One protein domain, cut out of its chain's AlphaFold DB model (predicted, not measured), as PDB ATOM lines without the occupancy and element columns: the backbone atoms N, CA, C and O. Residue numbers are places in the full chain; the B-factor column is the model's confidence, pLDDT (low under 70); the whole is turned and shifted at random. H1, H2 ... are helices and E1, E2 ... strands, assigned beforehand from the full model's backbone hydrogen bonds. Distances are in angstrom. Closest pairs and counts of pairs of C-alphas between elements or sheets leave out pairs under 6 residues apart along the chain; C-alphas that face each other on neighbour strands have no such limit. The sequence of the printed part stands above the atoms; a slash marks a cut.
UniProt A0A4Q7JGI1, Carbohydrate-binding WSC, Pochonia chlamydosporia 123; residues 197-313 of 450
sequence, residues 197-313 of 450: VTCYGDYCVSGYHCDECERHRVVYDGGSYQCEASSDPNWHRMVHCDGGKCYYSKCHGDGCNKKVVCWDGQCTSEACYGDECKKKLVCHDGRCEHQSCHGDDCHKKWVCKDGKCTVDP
ATOM      1  N   VAL A 197     122.862  86.242 107.024       91.81
ATOM      2  CA  VAL A 197     121.818  87.215 107.392       91.81
ATOM      3  C   VAL A 197     122.172  88.533 106.720       91.81
ATOM      4  O   VAL A 197     123.325  88.950 106.771       91.81
ATOM      5  N   THR A 198     121.207  89.196 106.096       93.12
ATOM      6  CA  THR A 198     121.400  90.520 105.490       93.12
ATOM      7  C   THR A 198     120.470  91.519 106.155       93.12
ATOM      8  O   THR A 198     119.304  91.211 106.390       93.12
ATOM      9  N   CYS A 199     120.975  92.716 106.440       93.88
ATOM     10  CA  CYS A 199     120.202  93.843 106.937       93.88
ATOM     11  C   CYS A 199     120.345  95.057 106.022       93.88
ATOM     12  O   CYS A 199     121.440  95.350 105.540       93.88
ATOM     13  N   TYR A 200     119.247  95.795 105.875       93.56
ATOM     14  CA  TYR A 200     119.191  97.104 105.234       93.56
ATOM     15  C   TYR A 200     118.410  98.060 106.143       93.56
ATOM     16  O   TYR A 200     117.286  97.751 106.556       93.56
ATOM     17  N   GLY A 201     119.005  99.204 106.487       91.12
ATOM     18  CA  GLY A 201     118.462 100.094 107.516       91.12
ATOM     19  C   GLY A 201     118.329  99.371 108.861       91.12
ATOM     20  O   GLY A 201     119.296  98.801 109.363       91.12
ATOM     21  N   ASP A 202     117.130  99.380 109.443       90.56
ATOM     22  CA  ASP A 202     116.839  98.705 110.717       90.56
ATOM     23  C   ASP A 202     116.504  97.212 110.582       90.56
ATOM     24  O   ASP A 202     116.375  96.534 111.603       90.56
ATOM     25  N   TYR A 203     116.311  96.696 109.362       93.06
ATOM     26  CA  TYR A 203     115.639  95.412 109.150       93.06
ATOM     27  C   TYR A 203     116.536  94.328 108.564       93.06
ATOM     28  O   TYR A 203     117.172  94.532 107.532       93.06
ATOM     29  N   CYS A 204     116.494  93.152 109.186       92.56
ATOM     30  CA  CYS A 204     117.315  91.974 108.940       92.56
ATOM     31  C   CYS A 204     116.479  90.755 108.513       92.56
ATOM     32  O   CYS A 204     115.360  90.535 108.991       92.56
ATOM     33  N   VAL A 205     117.051  89.942 107.624       90.31
ATOM     34  CA  VAL A 205     116.460  88.720 107.062       90.31
ATOM     35  C   VAL A 205     117.543  87.642 106.963       90.31
ATOM     36  O   VAL A 205     118.605  87.876 106.384       90.31
ATOM     37  N   SER A 206     117.282  86.463 107.534       83.81
ATOM     38  CA  SER A 206     118.096  85.255 107.321       83.81
ATOM     39  C   SER A 206     117.926  84.723 105.894       83.81
ATOM     40  O   SER A 206     116.889  84.951 105.273       83.81
ATOM     41  N   GLY A 207     118.921  83.997 105.379       70.06
ATOM     42  CA  GLY A 207     118.960  83.507 103.997       70.06
ATOM     43  C   GLY A 207     117.697  82.777 103.502       70.06
ATOM     44  O   GLY A 207     116.947  82.175 104.273       70.06
ATOM     45  N   TYR A 208     117.489  82.848 102.182       61.69
ATOM     46  CA  TYR A 208     116.269  82.453 101.462       61.69
ATOM     47  C   TYR A 208     115.559  81.184 101.972       61.69
ATOM     48  O   TYR A 208     116.148  80.110 102.078       61.69
ATOM     49  N   HIS A 209     114.238  81.312 102.158       54.34
ATOM     50  CA  HIS A 209     113.260  80.218 102.290       54.34
ATOM     51  C   HIS A 209     113.526  79.166 103.387       54.34
ATOM     52  O   HIS A 209     113.126  78.010 103.254       54.34
ATOM     53  N   CYS A 210     114.148  79.556 104.500       55.62
ATOM     54  CA  CYS A 210     114.433  78.634 105.596       55.62
ATOM     55  C   CYS A 210     113.372  78.668 106.719       55.62
ATOM     56  O   CYS A 210     113.612  79.199 107.803       55.62
ATOM     57  N   ASP A 211     112.208  78.049 106.485       51.38
ATOM     58  CA  ASP A 211     111.111  77.940 107.476       51.38
ATOM     59  C   ASP A 211     111.500  77.168 108.757       51.38
ATOM     60  O   ASP A 211     110.848  77.306 109.792       51.38
ATOM     61  N   GLU A 212     112.553  76.345 108.691       55.91
ATOM     62  CA  GLU A 212     113.116  75.611 109.833       55.91
ATOM     63  C   GLU A 212     114.391  76.253 110.413       55.91
ATOM     64  O   GLU A 212     114.998  75.672 111.312       55.91
ATOM     65  N   CYS A 213     114.831  77.417 109.920       65.25
ATOM     66  CA  CYS A 213     116.020  78.066 110.471       65.25
ATOM     67  C   CYS A 213     115.755  78.667 111.849       65.25
ATOM     68  O   CYS A 213     114.711  79.262 112.126       65.25
ATOM     69  N   GLU A 214     116.782  78.589 112.688       72.00
ATOM     70  CA  GLU A 214     116.874  79.402 113.885       72.00
ATOM     71  C   GLU A 214     116.870  80.889 113.497       72.00
ATOM     72  O   GLU A 214     117.622  81.337 112.626       72.00
ATOM     73  N   ARG A 215     115.976  81.656 114.120       82.94
ATOM     74  CA  ARG A 215     115.828  83.093 113.874       82.94
ATOM     75  C   ARG A 215     117.059  83.815 114.399       82.94
ATOM     76  O   ARG A 215     117.401  83.646 115.565       82.94
ATOM     77  N   HIS A 216     117.699  84.623 113.561       87.62
ATOM     78  CA  HIS A 216     118.932  85.321 113.914       87.62
ATOM     79  C   HIS A 216     118.719  86.831 113.917       87.62
ATOM     80  O   HIS A 216     118.329  87.399 112.898       87.62
ATOM     81  N   ARG A 217     119.006  87.485 115.046       91.31
ATOM     82  CA  ARG A 217     119.026  88.951 115.138       91.31
ATOM     83  C   ARG A 217     120.452  89.473 115.007       91.31
ATOM     84  O   ARG A 217     121.408  88.792 115.382       91.31
ATOM     85  N   VAL A 218     120.578  90.703 114.520       93.88
ATOM     86  CA  VAL A 218     121.848  91.437 114.514       93.88
ATOM     87  C   VAL A 218     121.891  92.374 115.706       93.88
ATOM     88  O   VAL A 218     120.939  93.119 115.948       93.88
ATOM     89  N   VAL A 219     123.007  92.344 116.431       93.50
ATOM     90  CA  VAL A 219     123.275  93.220 117.569       93.50
ATOM     91  C   VAL A 219     124.574  93.986 117.334       93.50
ATOM     92  O   VAL A 219     125.581  93.394 116.947       93.50
ATOM     93  N   TYR A 220     124.555  95.292 117.577       92.06
ATOM     94  CA  TYR A 220     125.740  96.144 117.624       92.06
ATOM     95  C   TYR A 220     126.174  96.361 119.078       92.06
ATOM     96  O   TYR A 220     125.394  96.880 119.877       92.06
ATOM     97  N   ASP A 221     127.406  95.975 119.417       87.56
ATOM     98  CA  ASP A 221     127.944  95.984 120.789       87.56
ATOM     99  C   ASP A 221     128.791  97.226 121.139       87.56
ATOM    100  O   ASP A 221     129.618  97.190 122.047       87.56
ATOM    101  N   GLY A 222     128.601  98.328 120.406       80.81
ATOM    102  CA  GLY A 222     129.367  99.571 120.560       80.81
ATOM    103  C   GLY A 222     130.664  99.605 119.744       80.81
ATOM    104  O   GLY A 222     131.147 100.686 119.423       80.81
ATOM    105  N   GLY A 223     131.200  98.441 119.354       83.00
ATOM    106  CA  GLY A 223     132.377  98.328 118.485       83.00
ATOM    107  C   GLY A 223     132.175  97.454 117.245       83.00
ATOM    108  O   GLY A 223     132.839  97.667 116.233       83.00
ATOM    109  N   SER A 224     131.264  96.477 117.283       86.19
ATOM    110  CA  SER A 224     131.072  95.515 116.197       86.19
ATOM    111  C   SER A 224     129.620  95.064 116.033       86.19
ATOM    112  O   SER A 224     128.849  95.016 116.989       86.19
ATOM    113  N   TYR A 225     129.256  94.671 114.811       92.00
ATOM    114  CA  TYR A 225     128.044  93.887 114.569       92.00
ATOM    115  C   TYR A 225     128.312  92.407 114.868       92.00
ATOM    116  O   TYR A 225     129.395  91.891 114.579       92.00
ATOM    117  N   GLN A 226     127.338  91.726 115.461       91.25
ATOM    118  CA  GLN A 226     127.360  90.298 115.780       91.25
ATOM    119  C   GLN A 226     125.985  89.697 115.441       91.25
ATOM    120  O   GLN A 226     124.960  90.347 115.659       91.25
ATOM    121  N   CYS A 227     125.955  88.464 114.936       90.88
ATOM    122  CA  CYS A 227     124.718  87.724 114.676       90.88
ATOM    123  C   CYS A 227     124.507  86.657 115.754       90.88
ATOM    124  O   CYS A 227     125.427  85.892 116.040       90.88
ATOM    125  N   GLU A 228     123.301  86.566 116.316       89.25
ATOM    126  CA  GLU A 228     122.959  85.554 117.324       89.25
ATOM    127  C   GLU A 228     121.530  85.020 117.173       89.25
ATOM    128  O   GLU A 228     120.630  85.715 116.690       89.25
ATOM    129  N   ALA A 229     121.325  83.782 117.625       87.88
ATOM    130  CA  ALA A 229     120.017  83.154 117.747       87.88
ATOM    131  C   ALA A 229     119.086  83.960 118.673       87.88
ATOM    132  O   ALA A 229     119.497  84.451 119.725       87.88
ATOM    133  N   SER A 230     117.815  84.089 118.289       86.19
ATOM    134  CA  SER A 230     116.838  84.943 118.965       86.19
ATOM    135  C   SER A 230     115.426  84.366 118.913       86.19
ATOM    136  O   SER A 230     114.812  84.268 117.851       86.19
ATOM    137  N   SER A 231     114.847  84.105 120.084       84.25
ATOM    138  CA  SER A 231     113.422  83.786 120.235       84.25
ATOM    139  C   SER A 231     112.493  85.005 120.107       84.25
ATOM    140  O   SER A 231     111.285  84.818 119.946       84.25
ATOM    141  N   ASP A 232     113.024  86.237 120.146       84.75
ATOM    142  CA  ASP A 232     112.233  87.476 120.102       84.75
ATOM    143  C   ASP A 232     111.358  87.561 118.828       84.75
ATOM    144  O   ASP A 232     111.866  87.351 117.719       84.75
ATOM    145  N   PRO A 233     110.053  87.891 118.924       83.00
ATOM    146  CA  PRO A 233     109.202  88.108 117.750       83.00
ATOM    147  C   PRO A 233     109.698  89.231 116.818       83.00
ATOM    148  O   PRO A 233     109.388  89.211 115.628       83.00
ATOM    149  N   ASN A 234     110.495  90.174 117.326       86.50
ATOM    150  CA  ASN A 234     111.093  91.285 116.591       86.50
ATOM    151  C   ASN A 234     112.546  91.022 116.170       86.50
ATOM    152  O   ASN A 234     113.246  91.975 115.848       86.50
ATOM    153  N   TRP A 235     113.005  89.765 116.114       87.56
ATOM    154  CA  TRP A 235     114.348  89.381 115.637       87.56
ATOM    155  C   TRP A 235     114.777  90.042 114.310       87.56
ATOM    156  O   TRP A 235     115.957  90.308 114.100       87.56
ATOM    157  N   HIS A 236     113.810  90.352 113.438       89.50
ATOM    158  CA  HIS A 236     113.997  91.127 112.210       89.50
ATOM    159  C   HIS A 236     114.512  92.556 112.420       89.50
ATOM    160  O   HIS A 236     114.925  93.178 111.451       89.50
ATOM    161  N   ARG A 237     114.413  93.135 113.616       90.81
ATOM    162  CA  ARG A 237     114.821  94.511 113.899       90.81
ATOM    163  C   ARG A 237     116.186  94.482 114.577       90.81
ATOM    164  O   ARG A 237     116.341  93.893 115.643       90.81
ATOM    165  N   MET A 238     117.166  95.123 113.949       91.88
ATOM    166  CA  MET A 238     118.527  95.225 114.468       91.88
ATOM    167  C   MET A 238     118.534  95.896 115.845       91.88
ATOM    168  O   MET A 238     117.756  96.816 116.103       91.88
ATOM    169  N   VAL A 239     119.417  95.442 116.728       92.81
ATOM    170  CA  VAL A 239     119.577  95.943 118.097       92.81
ATOM    171  C   VAL A 239     120.894  96.710 118.201       92.81
ATOM    172  O   VAL A 239     121.911  96.272 117.671       92.81
ATOM    173  N   HIS A 240     120.894  97.832 118.912       91.50
ATOM    174  CA  HIS A 240     122.105  98.504 119.375       91.50
ATOM    175  C   HIS A 240     122.161  98.415 120.905       91.50
ATOM    176  O   HIS A 240     121.131  98.503 121.576       91.50
ATOM    177  N   CYS A 241     123.354  98.212 121.455       91.31
ATOM    178  CA  CYS A 241     123.586  98.141 122.891       91.31
ATOM    179  C   CYS A 241     124.656  99.151 123.315       91.31
ATOM    180  O   CYS A 241     125.711  99.229 122.692       91.31
ATOM    181  N   ASP A 242     124.391  99.869 124.404       87.31
ATOM    182  CA  ASP A 242     125.318 100.792 125.062       87.31
ATOM    183  C   ASP A 242     125.179 100.670 126.589       87.31
ATOM    184  O   ASP A 242     124.079 100.486 127.113       87.31
ATOM    185  N   GLY A 243     126.295 100.699 127.322       81.19
ATOM    186  CA  GLY A 243     126.311 100.565 128.785       81.19
ATOM    187  C   GLY A 243     125.596  99.319 129.342       81.19
ATOM    188  O   GLY A 243     125.117  99.339 130.474       81.19
ATOM    189  N   GLY A 244     125.450  98.253 128.543       81.81
ATOM    190  CA  GLY A 244     124.663  97.058 128.883       81.81
ATOM    191  C   GLY A 244     123.138  97.204 128.727       81.81
ATOM    192  O   GLY A 244     122.413  96.230 128.928       81.81
ATOM    193  N   LYS A 245     122.638  98.382 128.335       90.12
ATOM    194  CA  LYS A 245     121.249  98.607 127.918       90.12
ATOM    195  C   LYS A 245     121.142  98.398 126.412       90.12
ATOM    196  O   LYS A 245     121.984  98.877 125.661       90.12
ATOM    197  N   CYS A 246     120.093  97.718 125.965       92.75
ATOM    198  CA  CYS A 246     119.882  97.439 124.549       92.75
ATOM    199  C   CYS A 246     118.544  97.995 124.075       92.75
ATOM    200  O   CYS A 246     117.524  97.900 124.760       92.75
ATOM    201  N   TYR A 247     118.566  98.580 122.886       92.00
ATOM    202  CA  TYR A 247     117.431  99.211 122.239       92.00
ATOM    203  C   TYR A 247     117.391  98.798 120.774       92.00
ATOM    204  O   TYR A 247     118.413  98.543 120.135       92.00
ATOM    205  N   TYR A 248     116.193  98.719 120.221       90.88
ATOM    206  CA  TYR A 248     116.037  98.503 118.799       90.88
ATOM    207  C   TYR A 248     116.520  99.711 117.997       90.88
ATOM    208  O   TYR A 248     116.264 100.861 118.360       90.88
ATOM    209  N   SER A 249     117.171  99.433 116.869       87.19
ATOM    210  CA  SER A 249     117.566 100.434 115.887       87.19
ATOM    211  C   SER A 249     116.348 101.249 115.437       87.19
ATOM    212  O   SER A 249     115.285 100.690 115.131       87.19
ATOM    213  N   LYS A 250     116.542 102.570 115.427       83.06
ATOM    214  CA  LYS A 250     115.667 103.591 114.851       83.06
ATOM    215  C   LYS A 250     116.513 104.376 113.854       83.06
ATOM    216  O   LYS A 250     117.240 105.284 114.255       83.06
ATOM    217  N   CYS A 251     116.492 104.006 112.581       77.88
ATOM    218  CA  CYS A 251     117.168 104.793 111.562       77.88
ATOM    219  C   CYS A 251     116.368 106.069 111.264       77.88
ATOM    220  O   CYS A 251     115.139 106.091 111.339       77.88
ATOM    221  N   HIS A 252     117.077 107.151 110.953       68.88
ATOM    222  CA  HIS A 252     116.485 108.433 110.593       68.88
ATOM    223  C   HIS A 252     117.395 109.133 109.582       68.88
ATOM    224  O   HIS A 252     118.615 109.164 109.776       68.88
ATOM    225  N   GLY A 253     116.814 109.679 108.510       69.06
ATOM    226  CA  GLY A 253     117.571 110.250 107.393       69.06
ATOM    227  C   GLY A 253     118.613 109.274 106.836       69.06
ATOM    228  O   GLY A 253     118.385 108.064 106.772       69.06
ATOM    229  N   ASP A 254     119.792 109.786 106.490       68.19
ATOM    230  CA  ASP A 254     120.868 109.001 105.872       68.19
ATOM    231  C   ASP A 254     121.420 107.868 106.750       68.19
ATOM    232  O   ASP A 254     121.982 106.910 106.226       68.19
ATOM    233  N   GLY A 255     121.172 107.887 108.069       75.56
ATOM    234  CA  GLY A 255     121.473 106.760 108.965       75.56
ATOM    235  C   GLY A 255     120.697 105.471 108.641       75.56
ATOM    236  O   GLY A 255     120.987 104.412 109.205       75.56
ATOM    237  N   CYS A 256     119.715 105.543 107.737       79.50
ATOM    238  CA  CYS A 256     119.037 104.395 107.144       79.50
ATOM    239  C   CYS A 256     119.803 103.747 105.975       79.50
ATOM    240  O   CYS A 256     119.595 102.562 105.702       79.50
ATOM    241  N   ASN A 257     120.718 104.469 105.317       82.56
ATOM    242  CA  ASN A 257     121.543 103.970 104.211       82.56
ATOM    243  C   ASN A 257     122.735 103.149 104.733       82.56
ATOM    244  O   ASN A 257     123.898 103.457 104.485       82.56
ATOM    245  N   LYS A 258     122.420 102.088 105.484       87.69
ATOM    246  CA  LYS A 258     123.365 101.111 106.030       87.69
ATOM    247  C   LYS A 258     123.003  99.701 105.566       87.69
ATOM    248  O   LYS A 258     121.839  99.302 105.647       87.69
ATOM    249  N   LYS A 259     124.015  98.950 105.129       93.25
ATOM    250  CA  LYS A 259     123.955  97.512 104.844       93.25
ATOM    251  C   LYS A 259     124.847  96.782 105.843       93.25
ATOM    252  O   LYS A 259     125.956  97.231 106.134       93.25
ATOM    253  N   VAL A 260     124.356  95.678 106.392       94.19
ATOM    254  CA  VAL A 260     125.127  94.790 107.276       94.19
ATOM    255  C   VAL A 260     124.888  93.363 106.818       94.19
ATOM    256  O   VAL A 260     123.738  92.969 106.624       94.19
ATOM    257  N   VAL A 261     125.951  92.580 106.664       94.25
ATOM    258  CA  VAL A 261     125.844  91.151 106.367       94.25
ATOM    259  C   VAL A 261     126.560  90.342 107.436       94.25
ATOM    260  O   VAL A 261     127.696  90.634 107.818       94.25
ATOM    261  N   CYS A 262     125.865  89.319 107.924       94.19
ATOM    262  CA  CYS A 262     126.434  88.246 108.715       94.19
ATOM    263  C   CYS A 262     126.741  87.034 107.841       94.19
ATOM    264  O   CYS A 262     125.927  86.662 106.991       94.19
ATOM    265  N   TRP A 263     127.806  86.322 108.197       93.06
ATOM    266  CA  TRP A 263     127.938  84.901 107.919       93.06
ATOM    267  C   TRP A 263     128.453  84.169 109.164       93.06
ATOM    268  O   TRP A 263     129.480  84.540 109.732       93.06
ATOM    269  N   ASP A 264     127.719  83.147 109.605       88.25
ATOM    270  CA  ASP A 264     128.087  82.260 110.726       88.25
ATOM    271  C   ASP A 264     128.433  83.006 112.035       88.25
ATOM    272  O   ASP A 264     129.434  82.747 112.702       88.25
ATOM    273  N   GLY A 265     127.618  84.012 112.374       87.81
ATOM    274  CA  GLY A 265     127.787  84.864 113.560       87.81
ATOM    275  C   GLY A 265     128.799  86.011 113.404       87.81
ATOM    276  O   GLY A 265     128.675  87.023 114.099       87.81
ATOM    277  N   GLN A 266     129.757  85.904 112.475       91.00
ATOM    278  CA  GLN A 266     130.644  87.008 112.084       91.00
ATOM    279  C   GLN A 266     129.890  88.002 111.196       91.00
ATOM    280  O   GLN A 266     129.014  87.602 110.430       91.00
ATOM    281  N   CYS A 267     130.220  89.295 111.271       94.06
ATOM    282  CA  CYS A 267     129.521  90.343 110.523       94.06
ATOM    283  C   CYS A 267     130.478  91.379 109.934       94.06
ATOM    284  O   CYS A 267     131.565  91.617 110.466       94.06
ATOM    285  N   THR A 268     130.013  92.069 108.895       93.62
ATOM    286  CA  THR A 268     130.587  93.331 108.425       93.62
ATOM    287  C   THR A 268     129.483  94.334 108.102       93.62
ATOM    288  O   THR A 268     128.408  93.960 107.636       93.62
ATOM    289  N   SER A 269     129.751  95.615 108.340       92.00
ATOM    290  CA  SER A 269     129.051  96.696 107.644       92.00
ATOM    291  C   SER A 269     129.582  96.807 106.216       92.00
ATOM    292  O   SER A 269     130.766  96.559 105.977       92.00
ATOM    293  N   GLU A 270     128.720  97.211 105.292       90.88
ATOM    294  CA  GLU A 270     129.044  97.406 103.879       90.88
ATOM    295  C   GLU A 270     128.686  98.821 103.418       90.88
ATOM    296  O   GLU A 270     127.737  99.434 103.917       90.88
ATOM    297  N   ALA A 271     129.430  99.325 102.433       84.00
ATOM    298  CA  ALA A 271     129.087 100.554 101.730       84.00
ATOM    299  C   ALA A 271     127.908 100.324 100.770       84.00
ATOM    300  O   ALA A 271     127.896  99.358 100.010       84.00
ATOM    301  N   CYS A 272     126.938 101.238 100.778       86.19
ATOM    302  CA  CYS A 272     125.799 101.231  99.861       86.19
ATOM    303  C   CYS A 272     126.168 101.871  98.515       86.19
ATOM    304  O   CYS A 272     126.560 103.038  98.479       86.19
ATOM    305  N   TYR A 273     125.977 101.162  97.399       81.12
ATOM    306  CA  TYR A 273     126.183 101.707  96.057       81.12
ATOM    307  C   TYR A 273     124.861 102.027  95.356       81.12
ATOM    308  O   TYR A 273     124.083 101.141  94.996       81.12
ATOM    309  N   GLY A 274     124.633 103.321  95.113       82.75
ATOM    310  CA  GLY A 274     123.412 103.813  94.477       82.75
ATOM    311  C   GLY A 274     122.175 103.407  95.276       82.75
ATOM    312  O   GLY A 274     122.054 103.720  96.458       82.75
ATOM    313  N   ASP A 275     121.271 102.677  94.631       86.00
ATOM    314  CA  ASP A 275     119.953 102.358  95.177       86.00
ATOM    315  C   ASP A 275     119.903 101.001  95.912       86.00
ATOM    316  O   ASP A 275     118.828 100.588  96.342       86.00
ATOM    317  N   GLU A 276     121.031 100.294  96.115       87.12
ATOM    318  CA  GLU A 276     121.003  98.948  96.726       87.12
ATOM    319  C   GLU A 276     120.415  98.937  98.147       87.12
ATOM    320  O   GLU A 276     119.721  97.991  98.514       87.12
ATOM    321  N   CYS A 277     120.640 100.008  98.915       90.00
ATOM    322  CA  CYS A 277     120.139 100.159 100.280       90.00
ATOM    323  C   CYS A 277     118.751 100.799 100.370       90.00
ATOM    324  O   CYS A 277     118.174 100.826 101.459       90.00
ATOM    325  N   LYS A 278     118.170 101.243  99.244       91.56
ATOM    326  CA  LYS A 278     116.759 101.638  99.165       91.56
ATOM    327  C   LYS A 278     115.903 100.374  99.197       91.56
ATOM    328  O   LYS A 278     115.412  99.882  98.178       91.56
ATOM    329  N   LYS A 279     115.755  99.832 100.408       93.25
ATOM    330  CA  LYS A 279     114.970  98.637 100.713       93.25
ATOM    331  C   LYS A 279     113.908  98.907 101.767       93.25
ATOM    332  O   LYS A 279     114.124  99.644 102.726       93.25
ATOM    333  N   LYS A 280     112.779  98.227 101.604       93.25
ATOM    334  CA  LYS A 280     111.756  98.004 102.627       93.25
ATOM    335  C   LYS A 280     111.740  96.527 103.003       93.25
ATOM    336  O   LYS A 280     112.082  95.677 102.181       93.25
ATOM    337  N   LEU A 281     111.317  96.215 104.222       93.12
ATOM    338  CA  LEU A 281     111.018  94.839 104.617       93.12
ATOM    339  C   LEU A 281     109.543  94.559 104.316       93.12
ATOM    340  O   LEU A 281     108.686  95.271 104.830       93.12
ATOM    341  N   VAL A 282     109.224  93.533 103.530       93.12
ATOM    342  CA  VAL A 282     107.832  93.113 103.287       93.12
ATOM    343  C   VAL A 282     107.625  91.717 103.847       93.12
ATOM    344  O   VAL A 282     108.379  90.801 103.532       93.12
ATOM    345  N   CYS A 283     106.623  91.570 104.714       91.12
ATOM    346  CA  CYS A 283     106.336  90.356 105.464       91.12
ATOM    347  C   CYS A 283     104.976  89.763 105.074       91.12
ATOM    348  O   CYS A 283     103.945  90.296 105.484       91.12
ATOM    349  N   HIS A 284     104.965  88.633 104.368       89.00
ATOM    350  CA  HIS A 284     103.764  87.848 104.066       89.00
ATOM    351  C   HIS A 284     103.672  86.655 105.025       89.00
ATOM    352  O   HIS A 284     104.557  85.801 105.051       89.00
ATOM    353  N   ASP A 285     102.625  86.620 105.855       81.88
ATOM    354  CA  ASP A 285     102.327  85.524 106.799       81.88
ATOM    355  C   ASP A 285     103.506  85.093 107.702       81.88
ATOM    356  O   ASP A 285     103.621  83.944 108.128       81.88
ATOM    357  N   GLY A 286     104.392  86.043 108.024       77.06
ATOM    358  CA  GLY A 286     105.574  85.839 108.868       77.06
ATOM    359  C   GLY A 286     106.862  85.465 108.123       77.06
ATOM    360  O   GLY A 286     107.914  85.424 108.755       77.06
ATOM    361  N   ARG A 287     106.816  85.254 106.801       84.19
ATOM    362  CA  ARG A 287     108.006  85.240 105.932       84.19
ATOM    363  C   ARG A 287     108.301  86.679 105.524       84.19
ATOM    364  O   ARG A 287     107.386  87.345 105.047       84.19
ATOM    365  N   CYS A 288     109.531  87.160 105.682       88.50
ATOM    366  CA  CYS A 288     109.893  88.530 105.306       88.50
ATOM    367  C   CYS A 288     111.071  88.577 104.331       88.50
ATOM    368  O   CYS A 288     112.013  87.801 104.469       88.50
ATOM    369  N   GLU A 289     111.031  89.524 103.396       91.19
ATOM    370  CA  GLU A 289     112.053  89.752 102.369       91.19
ATOM    371  C   GLU A 289     112.324  91.251 102.150       91.19
ATOM    372  O   GLU A 289     111.481  92.104 102.446       91.19
ATOM    373  N   HIS A 290     113.509  91.584 101.628       92.75
ATOM    374  CA  HIS A 290     113.882  92.959 101.283       92.75
ATOM    375  C   HIS A 290     113.495  93.301  99.846       92.75
ATOM    376  O   HIS A 290     114.181  92.922  98.896       92.75
ATOM    377  N   GLN A 291     112.434  94.086  99.684       93.19
ATOM    378  CA  GLN A 291     112.018  94.618  98.385       93.19
ATOM    379  C   GLN A 291     112.600  96.015  98.159       93.19
ATOM    380  O   GLN A 291     112.849  96.755  99.112       93.19
ATOM    381  N   SER A 292     112.815  96.397  96.898       93.88
ATOM    382  CA  SER A 292     113.165  97.781  96.544       93.88
ATOM    383  C   SER A 292     112.005  98.745  96.841       93.88
ATOM    384  O   SER A 292     110.841  98.343  96.880       93.88
ATOM    385  N   CYS A 293     112.329 100.016  97.069       92.69
ATOM    386  CA  CYS A 293     111.390 101.069  97.463       92.69
ATOM    387  C   CYS A 293     111.803 102.423  96.866       92.69
ATOM    388  O   CYS A 293     112.943 102.597  96.430       92.69
ATOM    389  N   HIS A 294     110.893 103.400  96.907       90.94
ATOM    390  CA  HIS A 294     111.155 104.776  96.484       90.94
ATOM    391  C   HIS A 294     110.503 105.778  97.447       90.94
ATOM    392  O   HIS A 294     109.407 105.533  97.951       90.94
ATOM    393  N   GLY A 295     111.172 106.911  97.689       88.19
ATOM    394  CA  GLY A 295     110.706 107.942  98.623       88.19
ATOM    395  C   GLY A 295     110.442 107.395 100.029       88.19
ATOM    396  O   GLY A 295     111.139 106.495 100.502       88.19
ATOM    397  N   ASP A 296     109.392 107.905 100.670       86.62
ATOM    398  CA  ASP A 296     109.016 107.575 102.050       86.62
ATOM    399  C   ASP A 296     108.653 106.099 102.282       86.62
ATOM    400  O   ASP A 296     108.474 105.698 103.427       86.62
ATOM    401  N   ASP A 297     108.500 105.274 101.244       88.81
ATOM    402  CA  ASP A 297     108.298 103.823 101.384       88.81
ATOM    403  C   ASP A 297     109.561 103.107 101.911       88.81
ATOM    404  O   ASP A 297     109.497 101.989 102.429       88.81
ATOM    405  N   CYS A 298     110.725 103.750 101.798       90.31
ATOM    406  CA  CYS A 298     111.998 103.155 102.168       90.31
ATOM    407  C   CYS A 298     112.235 103.023 103.670       90.31
ATOM    408  O   CYS A 298     111.767 103.811 104.487       90.31
ATOM    409  N   HIS A 299     112.984 101.973 104.019       89.19
ATOM    410  CA  HIS A 299     113.360 101.607 105.384       89.19
ATOM    411  C   HIS A 299     112.165 101.415 106.333       89.19
ATOM    412  O   HIS A 299     112.326 101.411 107.551       89.19
ATOM    413  N   LYS A 300     110.964 101.197 105.782       90.62
ATOM    414  CA  LYS A 300     109.764 100.764 106.502       90.62
ATOM    415  C   LYS A 300     109.623  99.244 106.450       90.62
ATOM    416  O   LYS A 300     110.161  98.570 105.570       90.62
ATOM    417  N   LYS A 301     108.872  98.707 107.411       92.19
ATOM    418  CA  LYS A 301     108.409  97.318 107.416       92.19
ATOM    419  C   LYS A 301     106.929  97.306 107.066       92.19
ATOM    420  O   LYS A 301     106.155  98.061 107.641       92.19
ATOM    421  N   TRP A 302     106.538  96.430 106.156       93.62
ATOM    422  CA  TRP A 302     105.158  96.166 105.777       93.62
ATOM    423  C   TRP A 302     104.774  94.765 106.237       93.62
ATOM    424  O   TRP A 302     105.524  93.814 106.031       93.62
ATOM    425  N   VAL A 303     103.599  94.628 106.842       92.56
ATOM    426  CA  VAL A 303     103.006  93.335 107.190       92.56
ATOM    427  C   VAL A 303     101.767  93.140 106.328       92.56
ATOM    428  O   VAL A 303     100.845  93.953 106.361       92.56
ATOM    429  N   CYS A 304     101.772  92.063 105.554       93.44
ATOM    430  CA  CYS A 304     100.720  91.667 104.635       93.44
ATOM    431  C   CYS A 304     100.020  90.411 105.162       93.44
ATOM    432  O   CYS A 304     100.676  89.415 105.474       93.44
ATOM    433  N   LYS A 305      98.689  90.469 105.253       90.25
ATOM    434  CA  LYS A 305      97.802  89.351 105.609       90.25
ATOM    435  C   LYS A 305      96.566  89.406 104.725       90.25
ATOM    436  O   LYS A 305      96.051  90.496 104.487       90.25
ATOM    437  N   ASP A 306      96.108  88.261 104.227       86.75
ATOM    438  CA  ASP A 306      94.887  88.152 103.409       86.75
ATOM    439  C   ASP A 306      94.845  89.151 102.224       86.75
ATOM    440  O   ASP A 306      93.813  89.732 101.898       86.75
ATOM    441  N   GLY A 307      96.007  89.414 101.611       83.62
ATOM    442  CA  GLY A 307      96.180  90.390 100.524       83.62
ATOM    443  C   GLY A 307      96.236  91.867 100.948       83.62
ATOM    444  O   GLY A 307      96.600  92.712 100.133       83.62
ATOM    445  N   LYS A 308      95.943  92.207 102.211       90.69
ATOM    446  CA  LYS A 308      96.037  93.576 102.739       90.69
ATOM    447  C   LYS A 308      97.385  93.810 103.422       90.69
ATOM    448  O   LYS A 308      97.706  93.164 104.416       90.69
ATOM    449  N   CYS A 309      98.145  94.778 102.916       93.88
ATOM    450  CA  CYS A 309      99.417  95.215 103.492       93.88
ATOM    451  C   CYS A 309      99.256  96.506 104.304       93.88
ATOM    452  O   CYS A 309      98.593  97.446 103.868       93.88
ATOM    453  N   THR A 310      99.899  96.571 105.469       93.88
ATOM    454  CA  THR A 310      99.975  97.767 106.323       93.88
ATOM    455  C   THR A 310     101.405  97.996 106.790       93.88
ATOM    456  O   THR A 310     102.098  97.032 107.120       93.88
ATOM    457  N   VAL A 311     101.836  99.256 106.872       91.56
ATOM    458  CA  VAL A 311     103.107  99.615 107.516       91.56
ATOM    459  C   VAL A 311     103.051  99.223 108.996       91.56
ATOM    460  O   VAL A 311     102.111  99.576 109.704       91.56
ATOM    461  N   ASP A 312     104.061  98.491 109.453       88.62
ATOM    462  CA  ASP A 312     104.355  98.287 110.869       88.62
ATOM    463  C   ASP A 312     104.913  99.615 111.421       88.62
ATOM    464  O   ASP A 312     105.972 100.051 110.957       88.62
ATOM    465  N   PRO A 313     104.228 100.281 112.372       80.00
ATOM    466  CA  PRO A 313     104.662 101.576 112.904       80.00
ATOM    467  C   PRO A 313     105.956 101.485 113.729       80.00
ATOM    468  O   PRO A 313     106.499 102.510 114.137       80.00
TER     469      PRO A 313
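Overview. This is residues 197 to 313 of the 450 residues of the protein "Carbohydrate-binding WSC" of Pochonia chlamydosporia 123 (UniProt A0A4Q7JGI1). Three small four-stranded sheets make a loose stack, with the sheet E2 E1 E7 E8 between the other two, which face it only in part. The sheet E4 E3 E5 E6 crosses it with E4 over E7 and E8, the sheet E10 E9 E11 E12 meets it with E10 and E9 near E2 and E1, and the hairpins E5 and E6, and E11 and E12, reach to the two far ends of the domain. The printed part has 117 residues with twelve named strands and one short named helix, in the order E1 E2 E3 E4 E5 E6 H1 E7 E8 E9 E10 E11 E12, and the class is mostly strand. The sheet E2 E1 E7 E8 is antiparallel, and the other two, in the orders E4 E3 E5 E6 and E10 E9 E11 E12, are mixed. The whole is compact, with a radius of gyration of the C-alphas of 13.7 A and spans of 41 by 34 by 24 A.

Along the chain. In the first sheet, E1 is residues 197 to 200, beginning with C-alpha 197 at (121.818, 87.215, 107.392), and E2 is residues 203 to 206. E7, residues 259 to 263, is 13.6 A from first to last C-alpha, and E8, residues 266 to 270, is 13.3 A. In the second sheet, E3 is residues 216 to 220, 13.3 A, and E4 is residues 225 to 229, 13.8 A; E5 is residues 239 to 242 and E6 is residues 245 to 248. H1, residues 253 to 256, begins with C-alpha 253 at (117.571, 110.250, 107.393). In the third sheet, E9 is residues 279 to 284, 15.9 A, and E10 is residues 287 to 292, 16.5 A. E11 is residues 301 to 305, 13.4 A, and E12, residues 308 to 312, ends with C-alpha 312 at (104.355, 98.287, 110.869).

Arrangement. In the sheet E2 E1 E7 E8, the inner strands E1 and E7 are antiparallel at 176 degrees, with N 199 and O 260 within hydrogen-bond range at 2.8 A. E1 and E2 form a hairpin, with N 198 and O 205 2.9 A apart, and E7 and E8 form another, with N 263 and O 266 2.8 A apart. This sheet and the sheet E4 E3 E5 E6 are face to face in a stack of sheets, three sheets face to face in turn, with their strands at 68 degrees. The closest C-alphas of E4 and E8 are those of Tyr 225 and Cys 267, 5.6 A apart. In that second, strongly twisted sheet, E3 and E5 are parallel at 32 degrees, with N 220 and O 239 2.8 A apart; the hairpin E3 and E4 has N 226 and O 219 at 2.8 A, and the hairpin E5 and E6 has N 245 and O 242 at 2.8 A. The sheet E10 E9 E11 E12 is also face to face with E2 E1 E7 E8, their strands at 56 degrees. The closest C-alphas of E2 and E10 are those of Val 205 and Glu 289, 6.5 A apart. In this third, strongly twisted sheet, E9 and E11 are parallel at 22 degrees, with N 302 and O 281 2.8 A apart; the hairpin E9 and E10 has N 284 and O 287 at 2.8 A, and the hairpin E11 and E12 has N 303 and O 310 at 2.8 A. E3 and E10 are apart, for instance. H1 is not on any of the three sheets; it is too short for a pair of O i and N i+4, and its one pair of O i and N i+3 is within range.

Size, cuts and confidence. The two C-alphas farthest apart, those of Gly 243 and Gly 307, are 42.5 A apart. The printed part has no cut, and no link is long. The mean pLDDT of the printed part is 86.5, and residues 208 to 213 and 252 to 254 are under 70.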